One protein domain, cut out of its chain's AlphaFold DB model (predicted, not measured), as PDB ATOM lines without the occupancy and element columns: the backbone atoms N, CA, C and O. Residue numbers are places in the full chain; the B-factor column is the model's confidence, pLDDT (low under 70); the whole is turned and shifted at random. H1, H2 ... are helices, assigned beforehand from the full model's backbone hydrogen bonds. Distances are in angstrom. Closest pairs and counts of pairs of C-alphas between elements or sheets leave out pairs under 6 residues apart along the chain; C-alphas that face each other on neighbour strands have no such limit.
ATOM      1  N   VAL A  11     264.805 355.656 272.421       82.00
ATOM      2  CA  VAL A  11     264.670 356.742 271.445       82.00
ATOM      3  C   VAL A  11     264.468 356.233 270.014       82.00
ATOM      4  O   VAL A  11     263.677 356.817 269.282       82.00
ATOM      5  N   TYR A  12     265.110 355.131 269.608       83.00
ATOM      6  CA  TYR A  12     264.988 354.622 268.235       83.00
ATOM      7  C   TYR A  12     263.580 354.115 267.878       83.00
ATOM      8  O   TYR A  12     263.270 354.022 266.691       83.00
ATOM      9  N   SER A  13     262.733 353.794 268.866       84.75
ATOM     10  CA  SER A  13     261.345 353.364 268.637       84.75
ATOM     11  C   SER A  13     260.327 354.513 268.661       84.75
ATOM     12  O   SER A  13     259.151 354.286 268.376       84.75
ATOM     13  N   LEU A  14     260.757 355.741 268.974       87.19
ATOM     14  CA  LEU A  14     259.891 356.921 269.021       87.19
ATOM     15  C   LEU A  14     259.654 357.518 267.618       87.19
ATOM     16  O   LEU A  14     260.498 357.345 266.734       87.19
ATOM     17  N   PRO A  15     258.559 358.278 267.404       88.31
ATOM     18  CA  PRO A  15     258.357 359.066 266.188       88.31
ATOM     19  C   PRO A  15     259.532 360.013 265.907       88.31
ATOM     20  O   PRO A  15     260.146 360.535 266.838       88.31
ATOM     21  N   HIS A  16     259.830 360.266 264.629       83.00
ATOM     22  CA  HIS A  16     261.018 361.033 264.228       83.00
ATOM     23  C   HIS A  16     261.080 362.434 264.860       83.00
ATOM     24  O   HIS A  16     262.139 362.839 265.333       83.00
ATOM     25  N   GLU A  17     259.950 363.136 264.938       85.25
ATOM     26  CA  GLU A  17     259.833 364.448 265.592       85.25
ATOM     27  C   GLU A  17     260.292 364.394 267.053       85.25
ATOM     28  O   GLU A  17     261.170 365.153 267.460       85.25
ATOM     29  N   ARG A  18     259.804 363.406 267.816       87.19
ATOM     30  CA  ARG A  18     260.190 363.208 269.217       87.19
ATOM     31  C   ARG A  18     261.669 362.837 269.372       87.19
ATOM     32  O   ARG A  18     262.304 363.248 270.341       87.19
ATOM     33  N   GLN A  19     262.248 362.106 268.414       88.69
ATOM     34  CA  GLN A  19     263.698 361.866 268.388       88.69
ATOM     35  C   GLN A  19     264.484 363.173 268.203       88.69
ATOM     36  O   GLN A  19     265.510 363.364 268.856       88.69
ATOM     37  N   VAL A  20     264.008 364.073 267.334       89.44
ATOM     38  CA  VAL A  20     264.631 365.382 267.077       89.44
ATOM     39  C   VAL A  20     264.537 366.292 268.304       89.44
ATOM     40  O   VAL A  20     265.550 366.892 268.668       89.44
ATOM     41  N   GLU A  21     263.384 366.349 268.978       90.19
ATOM     42  CA  GLU A  21     263.202 367.086 270.239       90.19
ATOM     43  C   GLU A  21     264.223 366.642 271.295       90.19
ATOM     44  O   GLU A  21     265.092 367.425 271.688       90.19
ATOM     45  N   LEU A  22     264.195 365.358 271.673       91.69
ATOM     46  CA  LEU A  22     265.065 364.785 272.708       91.69
ATOM     47  C   LEU A  22     266.553 364.970 272.388       91.69
ATOM     48  O   LEU A  22     267.366 365.227 273.279       91.69
ATOM     49  N   LEU A  23     266.921 364.859 271.109       93.31
ATOM     50  CA  LEU A  23     268.284 365.084 270.647       93.31
ATOM     51  C   LEU A  23     268.675 366.561 270.745       93.31
ATOM     52  O   LEU A  23     269.787 366.859 271.181       93.31
ATOM     53  N   SER A  24     267.776 367.487 270.402       92.62
ATOM     54  CA  SER A  24     268.024 368.926 270.519       92.62
ATOM     55  C   SER A  24     268.239 369.350 271.976       92.62
ATOM     56  O   SER A  24     269.226 370.031 272.270       92.62
ATOM     57  N   GLU A  25     267.414 368.859 272.907       94.62
ATOM     58  CA  GLU A  25     267.588 369.127 274.334       94.62
ATOM     59  C   GLU A  25     268.897 368.527 274.869       94.62
ATOM     60  O   GLU A  25     269.614 369.161 275.644       94.62
ATOM     61  N   ALA A  26     269.242 367.298 274.470       95.06
ATOM     62  CA  ALA A  26     270.466 366.640 274.923       95.06
ATOM     63  C   ALA A  26     271.731 367.360 274.428       95.06
ATOM     64  O   ALA A  26     272.692 367.512 275.187       95.06
ATOM     65  N   LEU A  27     271.711 367.869 273.191       94.94
ATOM     66  CA  LEU A  27     272.776 368.707 272.639       94.94
ATOM     67  C   LEU A  27     272.902 370.041 273.392       94.94
ATOM     68  O   LEU A  27     274.022 370.469 273.677       94.94
ATOM     69  N   LEU A  28     271.781 370.678 273.751       95.12
ATOM     70  CA  LEU A  28     271.762 371.898 274.567       95.12
ATOM     71  C   LEU A  28     272.330 371.648 275.971       95.12
ATOM     72  O   LEU A  28     273.245 372.359 276.393       95.12
ATOM     73  N   ARG A  29     271.871 370.594 276.663       95.25
ATOM     74  CA  ARG A  29     272.384 370.200 277.987       95.25
ATOM     75  C   ARG A  29     273.887 369.889 277.944       95.25
ATOM     76  O   ARG A  29     274.623 370.319 278.833       95.25
ATOM     77  N   GLU A  30     274.373 369.200 276.905       95.69
ATOM     78  CA  GLU A  30     275.806 368.923 276.703       95.69
ATOM     79  C   GLU A  30     276.619 370.209 276.527       95.69
ATOM     80  O   GLU A  30     277.637 370.389 277.205       95.69
ATOM     81  N   TYR A  31     276.144 371.115 275.670       95.19
ATOM     82  CA  TYR A  31     276.779 372.401 275.407       95.19
ATOM     83  C   TYR A  31     276.854 373.275 276.667       95.19
ATOM     84  O   TYR A  31     277.944 373.709 277.048       95.19
ATOM     85  N   MET A  32     275.730 373.472 277.367       95.62
ATOM     86  CA  MET A  32     275.672 374.277 278.595       95.62
ATOM     87  C   MET A  32     276.574 373.707 279.698       95.62
ATOM     88  O   MET A  32     277.336 374.451 280.321       95.62
ATOM     89  N   HIS A  33     276.560 372.384 279.898       93.69
ATOM     90  CA  HIS A  33     277.414 371.715 280.879       93.69
ATOM     91  C   HIS A  33     278.912 371.863 280.554       93.69
ATOM     92  O   HIS A  33     279.730 372.114 281.447       93.69
ATOM     93  N   LYS A  34     279.294 371.740 279.275       93.31
ATOM     94  CA  LYS A  34     280.681 371.928 278.822       93.31
ATOM     95  C   LYS A  34     281.150 373.376 278.928       93.31
ATOM     96  O   LYS A  34     282.255 373.606 279.416       93.31
ATOM     97  N   ARG A  35     280.314 374.337 278.530       94.06
ATOM     98  CA  ARG A  35     280.613 375.779 278.562       94.06
ATOM     99  C   ARG A  35     280.387 376.443 279.929       94.06
ATOM    100  O   ARG A  35     280.647 377.631 280.061       94.06
ATOM    101  N   LYS A  36     280.009 375.666 280.954       94.75
ATOM    102  CA  LYS A  36     279.825 376.097 282.356       94.75
ATOM    103  C   LYS A  36     278.678 377.089 282.578       94.75
ATOM    104  O   LYS A  36     278.678 377.818 283.562       94.75
ATOM    105  N   PHE A  37     277.648 377.045 281.733       95.56
ATOM    106  CA  PHE A  37     276.405 377.798 281.927       95.56
ATOM    107  C   PHE A  37     275.491 377.084 282.937       95.56
ATOM    108  O   PHE A  37     274.427 376.581 282.592       95.56
ATOM    109  N   THR A  38     275.941 376.971 284.190       94.62
ATOM    110  CA  THR A  38     275.282 376.155 285.225       94.62
ATOM    111  C   THR A  38     273.930 376.702 285.671       94.62
ATOM    112  O   THR A  38     273.033 375.918 285.961       94.62
ATOM    113  N   GLU A  39     273.761 378.025 285.705       95.38
ATOM    114  CA  GLU A  39     272.480 378.656 286.049       95.38
ATOM    115  C   GLU A  39     271.453 378.472 284.927       95.38
ATOM    116  O   GLU A  39     270.328 378.055 285.189       95.38
ATOM    117  N   THR A  40     271.871 378.682 283.675       95.44
ATOM    118  CA  THR A  40     271.054 378.426 282.481       95.44
ATOM    119  C   THR A  40     270.669 376.954 282.368       95.44
ATOM    120  O   THR A  40     269.519 376.656 282.082       95.44
ATOM    121  N   LEU A  41     271.597 376.030 282.646       95.75
ATOM    122  CA  LEU A  41     271.310 374.595 282.655       95.75
ATOM    123  C   LEU A  41     270.294 374.219 283.740       95.75
ATOM    124  O   LEU A  41     269.443 373.374 283.488       95.75
ATOM    125  N   ARG A  42     270.357 374.850 284.921       95.75
ATOM    126  CA  ARG A  42     269.372 374.632 285.989       95.75
ATOM    127  C   ARG A  42     267.982 375.101 285.558       95.75
ATOM    128  O   ARG A  42     267.054 374.310 285.630       95.75
ATOM    129  N   ALA A  43     267.859 376.332 285.057       96.25
ATOM    130  CA  ALA A  43     266.590 376.849 284.536       96.25
ATOM    131  C   ALA A  43     266.052 375.979 283.381       96.25
ATOM    132  O   ALA A  43     264.878 375.632 283.360       96.25
ATOM    133  N   PHE A  44     266.925 375.531 282.475       96.12
ATOM    134  CA  PHE A  44     266.544 374.648 281.372       96.12
ATOM    135  C   PHE A  44     266.056 373.267 281.842       96.12
ATOM    136  O   PHE A  44     265.109 372.745 281.265       96.12
ATOM    137  N   ASP A  45     266.671 372.672 282.872       94.50
ATOM    138  CA  ASP A  45     266.211 371.409 283.475       94.50
ATOM    139  C   ASP A  45     264.936 371.585 284.342       94.50
ATOM    140  O   ASP A  45     264.227 370.605 284.568       94.50
ATOM    141  N   GLU A  46     264.627 372.804 284.811       94.81
ATOM    142  CA  GLU A  46     263.346 373.163 285.450       94.81
ATOM    143  C   GLU A  46     262.219 373.319 284.406       94.81
ATOM    144  O   GLU A  46     261.126 372.788 284.595       94.81
ATOM    145  N   GLU A  47     262.494 373.996 283.284       93.88
ATOM    146  CA  GLU A  47     261.568 374.176 282.151       93.88
ATOM    147  C   GLU A  47     261.342 372.883 281.350       93.88
ATOM    148  O   GLU A  47     260.241 372.640 280.858       93.88
ATOM    149  N   ASN A  48     262.376 372.042 281.227       91.38
ATOM    150  CA  ASN A  48     262.375 370.800 280.450       91.38
ATOM    151  C   ASN A  48     262.838 369.636 281.351       91.38
ATOM    152  O   ASN A  48     264.020 369.259 281.324       91.38
ATOM    153  N   PRO A  49     261.939 369.061 282.175       91.94
ATOM    154  CA  PRO A  49     262.281 367.985 283.099       91.94
ATOM    155  C   PRO A  49     262.768 366.723 282.384       91.94
ATOM    156  O   PRO A  49     262.269 366.337 281.328       91.94
ATOM    157  N   ARG A  50     263.727 366.024 282.994       90.62
ATOM    158  CA  ARG A  50     264.322 364.809 282.417       90.62
ATOM    159  C   ARG A  50     263.401 363.596 282.591       90.62
ATOM    160  O   ARG A  50     263.265 363.076 283.696       90.62
ATOM    161  N   GLY A  51     262.805 363.138 281.489       86.69
ATOM    162  CA  GLY A  51     262.000 361.916 281.405       86.69
ATOM    163  C   GLY A  51     262.820 360.625 281.260       86.69
ATOM    164  O   GLY A  51     264.051 360.644 281.161       86.69
ATOM    165  N   SER A  52     262.125 359.485 281.202       83.38
ATOM    166  CA  SER A  52     262.708 358.154 280.948       83.38
ATOM    167  C   SER A  52     263.276 357.988 279.530       83.38
ATOM    168  O   SER A  52     264.062 357.074 279.285       83.38
ATOM    169  N   ASP A  53     262.904 358.881 278.616       85.62
ATOM    170  CA  ASP A  53     263.346 358.997 277.225       85.62
ATOM    171  C   ASP A  53     264.574 359.920 277.038       85.62
ATOM    172  O   ASP A  53     265.114 360.016 275.934       85.62
ATOM    173  N   THR A  54     265.067 360.565 278.106       89.62
ATOM    174  CA  THR A  54     266.185 361.528 278.040       89.62
ATOM    175  C   THR A  54     267.477 360.909 277.492       89.62
ATOM    176  O   THR A  54     268.081 360.023 278.106       89.62
ATOM    177  N   ILE A  55     268.005 361.466 276.398       91.06
ATOM    178  CA  ILE A  55     269.326 361.098 275.874       91.06
ATOM    179  C   ILE A  55     270.426 361.640 276.801       91.06
ATOM    180  O   ILE A  55     270.752 362.825 276.800       91.06
ATOM    181  N   SER A  56     271.049 360.747 277.569       87.00
ATOM    182  CA  SER A  56     272.225 361.045 278.404       87.00
ATOM    183  C   SER A  56     273.555 360.638 277.753       87.00
ATOM    184  O   SER A  56     274.617 361.152 278.109       87.00
ATOM    185  N   SER A  57     273.524 359.718 276.782       89.56
ATOM    186  CA  SER A  57     274.726 359.162 276.158       89.56
ATOM    187  C   SER A  57     275.237 360.025 275.004       89.56
ATOM    188  O   SER A  57     274.591 360.179 273.967       89.56
ATOM    189  N   ARG A  58     276.479 360.509 275.128       87.38
ATOM    190  CA  ARG A  58     277.182 361.197 274.034       87.38
ATOM    191  C   ARG A  58     277.437 360.290 272.823       87.38
ATOM    192  O   ARG A  58     277.501 360.783 271.695       87.38
ATOM    193  N   ALA A  59     277.583 358.982 273.039       86.94
ATOM    194  CA  ALA A  59     277.707 358.020 271.946       86.94
ATOM    195  C   ALA A  59     276.393 357.929 271.152       86.94
ATOM    196  O   ALA A  59     276.430 358.003 269.930       86.94
ATOM    197  N   LEU A  60     275.245 357.905 271.842       88.06
ATOM    198  CA  LEU A  60     273.921 357.917 271.213       88.06
ATOM    199  C   LEU A  60     273.674 359.210 270.416       88.06
ATOM    200  O   LEU A  60     273.312 359.140 269.247       88.06
ATOM    201  N   MET A  61     273.983 360.385 270.985       90.19
ATOM    202  CA  MET A  61     273.929 361.659 270.239       90.19
ATOM    203  C   MET A  61     274.830 361.661 268.993       90.19
ATOM    204  O   MET A  61     274.491 362.262 267.977       90.19
ATOM    205  N   SER A  62     275.988 360.997 269.064       89.31
ATOM    206  CA  SER A  62     276.908 360.885 267.928       89.31
ATOM    207  C   SER A  62     276.364 359.985 266.820       89.31
ATOM    208  O   SER A  62     276.552 360.309 265.649       89.31
ATOM    209  N   ASP A  63     275.717 358.874 267.179       86.81
ATOM    210  CA  ASP A  63     275.150 357.909 266.230       86.81
ATOM    211  C   ASP A  63     273.914 358.493 265.528       86.81
ATOM    212  O   ASP A  63     273.873 358.531 264.299       86.81
ATOM    213  N   LEU A  64     272.991 359.097 266.291       86.06
ATOM    214  CA  LEU A  64     271.817 359.808 265.762       86.06
ATOM    215  C   LEU A  64     272.205 360.925 264.774       86.06
ATOM    216  O   LEU A  64     271.592 361.063 263.719       86.06
ATOM    217  N   MET A  65     273.273 361.679 265.058       86.19
ATOM    218  CA  MET A  65     273.802 362.705 264.145       86.19
ATOM    219  C   MET A  65     274.761 362.160 263.066       86.19
ATOM    220  O   MET A  65     275.328 362.938 262.297       86.19
ATOM    221  N   THR A  66     274.973 360.840 262.996       86.56
ATOM    222  CA  THR A  66     275.883 360.160 262.050       86.56
ATOM    223  C   THR A  66     277.327 360.718 262.068       86.56
ATOM    224  O   THR A  66     278.025 360.793 261.050       86.56
ATOM    225  N   LEU A  67     277.812 361.140 263.241       85.62
ATOM    226  CA  LEU A  67     279.107 361.804 263.415       85.62
ATOM    227  C   LEU A  67     280.265 360.809 263.536       85.62
ATOM    228  O   LEU A  67     280.562 360.295 264.620       85.62
ATOM    229  N   LYS A  68     280.984 360.613 262.425       87.25
ATOM    230  CA  LYS A  68     282.150 359.719 262.335       87.25
ATOM    231  C   LYS A  68     283.192 359.993 263.442       87.25
ATOM    232  O   LYS A  68     283.587 361.149 263.630       87.25
ATOM    233  N   PRO A  69     283.731 358.955 264.117       85.94
ATOM    234  CA  PRO A  69     284.721 359.123 265.188       85.94
ATOM    235  C   PRO A  69     285.994 359.875 264.771       85.94
ATOM    236  O   PRO A  69     286.582 360.587 265.581       85.94
ATOM    237  N   GLU A  70     286.422 359.736 263.516       85.81
ATOM    238  CA  GLU A  70     287.582 360.442 262.948       85.81
ATOM    239  C   GLU A  70     287.355 361.957 262.902       85.81
ATOM    240  O   GLU A  70     288.189 362.730 263.374       85.81
ATOM    241  N   THR A  71     286.181 362.379 262.423       84.88
ATOM    242  CA  THR A  71     285.754 363.781 262.395       84.88
ATOM    243  C   THR A  71     285.704 364.364 263.805       84.88
ATOM    244  O   THR A  71     286.231 365.449 264.032       84.88
ATOM    245  N   GLN A  72     285.160 363.623 264.778       85.69
ATOM    246  CA  GLN A  72     285.148 364.063 266.176       85.69
ATOM    247  C   GLN A  72     286.556 364.215 266.767       85.69
ATOM    248  O   GLN A  72     286.789 365.136 267.546       85.69
ATOM    249  N   LYS A  73     287.499 363.324 266.428       87.69
ATOM    250  CA  LYS A  73     288.897 363.425 266.884       87.69
ATOM    251  C   LYS A  73     289.583 364.666 266.310       87.69
ATOM    252  O   LYS A  73     290.170 365.420 267.078       87.69
ATOM    253  N   SER A  74     289.449 364.904 265.002       88.81
ATOM    254  CA  SER A  74     289.997 366.094 264.334       88.81
ATOM    255  C   SER A  74     289.389 367.395 264.868       88.81
ATOM    256  O   SER A  74     290.110 368.354 265.103       88.81
ATOM    257  N   MET A  75     288.082 367.436 265.128       87.69
ATOM    258  CA  MET A  75     287.456 368.645 265.669       87.69
ATOM    259  C   MET A  75     287.862 368.909 267.126       87.69
ATOM    260  O   MET A  75     288.108 370.055 267.491       87.69
ATOM    261  N   LYS A  76     288.062 367.863 267.938       88.12
ATOM    262  CA  LYS A  76     288.606 368.020 269.297       88.12
ATOM    263  C   LYS A  76     290.038 368.562 269.309       88.12
ATOM    264  O   LYS A  76     290.350 369.344 270.200       88.12
ATOM    265  N   SER A  77     290.893 368.206 268.343       86.31
ATOM    266  CA  SER A  77     292.220 368.840 268.218       86.31
ATOM    267  C   SER A  77     292.147 370.309 267.790       86.31
ATOM    268  O   SER A  77     293.016 371.083 268.175       86.31
ATOM    269  N   ASP A  78     291.086 370.709 267.080       85.50
ATOM    270  CA  ASP A  78     290.807 372.107 266.712       85.50
ATOM    271  C   ASP A  78     290.190 372.922 267.884       85.50
ATOM    272  O   ASP A  78     289.775 374.063 267.695       85.50
ATOM    273  N   GLY A  79     290.079 372.350 269.095       86.81
ATOM    274  CA  GLY A  79     289.453 372.990 270.265       86.81
ATOM    275  C   GLY A  79     287.916 372.975 270.267       86.81
ATOM    276  O   GLY A  79     287.286 373.618 271.108       86.81
ATOM    277  N   ILE A  80     287.297 372.239 269.339       89.75
ATOM    278  CA  ILE A  80     285.844 372.105 269.208       89.75
ATOM    279  C   ILE A  80     285.399 370.915 270.068       89.75
ATOM    280  O   ILE A  80     285.553 369.752 269.684       89.75
ATOM    281  N   GLU A  81     284.877 371.192 271.263       88.56
ATOM    282  CA  GLU A  81     284.599 370.154 272.261       88.56
ATOM    283  C   GLU A  81     283.166 369.621 272.249       88.56
ATOM    284  O   GLU A  81     282.972 368.432 272.516       88.56
ATOM    285  N   THR A  82     282.164 370.455 271.972       92.94
ATOM    286  CA  THR A  82     280.746 370.053 272.046       92.94
ATOM    287  C   THR A  82     280.258 369.485 270.715       92.94
ATOM    288  O   THR A  82     280.801 369.795 269.654       92.94
ATOM    289  N   ILE A  83     279.227 368.637 270.740       91.88
ATOM    290  CA  ILE A  83     278.626 368.120 269.503       91.88
ATOM    291  C   ILE A  83     277.966 369.263 268.717       91.88
ATOM    292  O   ILE A  83     278.095 369.313 267.495       91.88
ATOM    293  N   MET A  84     277.322 370.208 269.404       91.81
ATOM    294  CA  MET A  84     276.683 371.363 268.769       91.81
ATOM    295  C   MET A  84     277.680 372.197 267.951       91.81
ATOM    296  O   MET A  84     277.417 372.517 266.793       91.81
ATOM    297  N   GLU A  85     278.863 372.480 268.500       91.31
ATOM    298  CA  GLU A  85     279.904 373.211 267.769       91.31
ATOM    299  C   GLU A  85     280.463 372.393 266.595       91.31
ATOM    300  O   GLU A  85     280.663 372.948 265.516       91.31
ATOM    301  N   MET A  86     280.646 371.071 266.747       91.44
ATOM    302  CA  MET A  86     281.056 370.190 265.638       91.44
ATOM    303  C   MET A  86     280.063 370.256 264.471       91.44
ATOM    304  O   MET A  86     280.471 370.374 263.314       91.44
ATOM    305  N   LEU A  87     278.760 370.230 264.766       89.50
ATOM    306  CA  LEU A  87     277.693 370.341 263.770       89.50
ATOM    307  C   LEU A  87     277.709 371.703 263.064       89.50
ATOM    308  O   LEU A  87     277.658 371.756 261.832       89.50
ATOM    309  N   CYS A  88     277.852 372.795 263.818       87.62
ATOM    310  CA  CYS A  88     277.994 374.142 263.262       87.62
ATOM    311  C   CYS A  88     279.232 374.254 262.354       87.62
ATOM    312  O   CYS A  88     279.125 374.712 261.214       87.62
ATOM    313  N   CYS A  89     280.392 373.763 262.798       87.25
ATOM    314  CA  CYS A  89     281.623 373.772 262.010       87.25
ATOM    315  C   CYS A  89     281.523 372.911 260.742       87.25
ATOM    316  O   CYS A  89     281.980 373.346 259.684       87.25
ATOM    317  N   LEU A  90     280.889 371.732 260.798       86.94
ATOM    318  CA  LEU A  90     280.613 370.918 259.607       86.94
ATOM    319  C   LEU A  90     279.698 371.647 258.615       86.94
ATOM    320  O   LEU A  90     279.975 371.642 257.414       86.94
ATOM    321  N   ARG A  91     278.642 372.312 259.101       84.38
ATOM    322  CA  ARG A  91     277.708 373.084 258.264       84.38
ATOM    323  C   ARG A  91     278.414 374.244 257.555       84.38
ATOM    324  O   ARG A  91     278.206 374.436 256.358       84.38
ATOM    325  N   VAL A  92     279.297 374.963 258.254       82.75
ATOM    326  CA  VAL A  92     280.110 376.051 257.678       82.75
ATOM    327  C   VAL A  92     281.130 375.522 256.663       82.75
ATOM    328  O   VAL A  92     281.171 376.031 255.543       82.75
ATOM    329  N   ARG A  93     281.907 374.476 256.994       86.06
ATOM    330  CA  ARG A  93     282.881 373.861 256.063       86.06
ATOM    331  C   ARG A  93     282.191 373.406 254.768       86.06
ATOM    332  O   ARG A  93     282.604 373.808 253.682       86.06
ATOM    333  N   ARG A  94     281.062 372.694 254.880       82.31
ATOM    334  CA  ARG A  94     280.262 372.229 253.734       82.31
ATOM    335  C   ARG A  94     279.722 373.375 252.870       82.31
ATOM    336  O   ARG A  94     279.673 373.243 251.649       82.31
ATOM    337  N   ARG A  95     279.323 374.503 253.471       77.38
ATOM    338  CA  ARG A  95     278.894 375.695 252.717       77.38
ATOM    339  C   ARG A  95     280.039 376.260 251.873       77.38
ATOM    340  O   ARG A  95     279.838 376.501 250.685       77.38
ATOM    341  N   LEU A  96     281.226 376.426 252.460       79.06
ATOM    342  CA  LEU A  96     282.408 376.940 251.756       79.06
ATOM    343  C   LEU A  96     282.833 376.019 250.600       79.06
ATOM    344  O   LEU A  96     283.113 376.505 249.506       79.06
ATOM    345  N   GLU A  97     282.802 374.700 250.805       83.56
ATOM    346  CA  GLU A  97     283.050 373.703 249.752       83.56
ATOM    347  C   GLU A  97     282.049 373.824 248.592       83.56
ATOM    348  O   GLU A  97     282.447 373.839 247.429       83.56
ATOM    349  N   VAL A  98     280.749 373.961 248.883       76.88
ATOM    350  CA  VAL A  98     279.709 374.134 247.852       76.88
ATOM    351  C   VAL A  98     279.871 375.459 247.101       76.88
ATOM    352  O   VAL A  98     279.678 375.498 245.885       76.88
TER     353      VAL A  98
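AT A GLANCE: This is residues 11 to 98 of the 456 residues of an uncharacterized protein of Trypanosoma congolense (strain IL3000) (UniProt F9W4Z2). One long helix, H1, makes the core, with H2 folded back beside its later part as a hairpin and the short H3 packed on it near residues 23 to 27. H5 starts at H1 and leads away crosswise, its residues 91 to 98 sticking out, while H4 sits near H5, away from H1. The printed part has 88 residues with five named helices, H1 to H5 in order, and no named strand; the class is all helix. It is compact, with a radius of gyration of the C-alphas of 14.0 A and spans of 39 by 32 by 21 A.

HOW THE PARTS SIT: H1, residues 16 to 35, is the hub, touching three helices. H2, residues 38 to 47, touches its residues 29 to 33 alone, closest at the C-alphas of Met 32 and Leu 41, 6.0 A apart; this helical hairpin has a shallow tilt of 25 degrees, opposite ways. H3, residues 58 to 64, only just touches H1, with 3 pairs of C-alphas within 8 A, the closest those of Leu 23 and Met 61 at 6.6 A. H5, residues 83 to 98, touches H1 with residues 83 to 84 alone, about perpendicular at 73 degrees; the closest C-alphas, of Leu 27 and Met 84, are 6.1 A apart. H4, residues 69 to 77, is close to H5 but not clearly touching, closest at the C-alphas of Met 75 and Met 86, 6.6 A. H1 and H4 are apart. In H1 to H5 every O i to N i+4 pair is within hydrogen-bond range.

IN THESE COORDINATES: H1 is 28.4 A long from C-alpha 16 at (261.018, 361.033, 264.228), H2 14.2 A, H3 10.0 A, H4 12.6 A, and H5 22.5 A, to C-alpha 98 at (279.709, 374.134, 247.852).

THE WHOLE: The C-alphas farthest apart, of Glu 46 and Val 98, are 41.0 A apart. The printed part has no cut, no link is long, and no printed residue is under 70 in pLDDT.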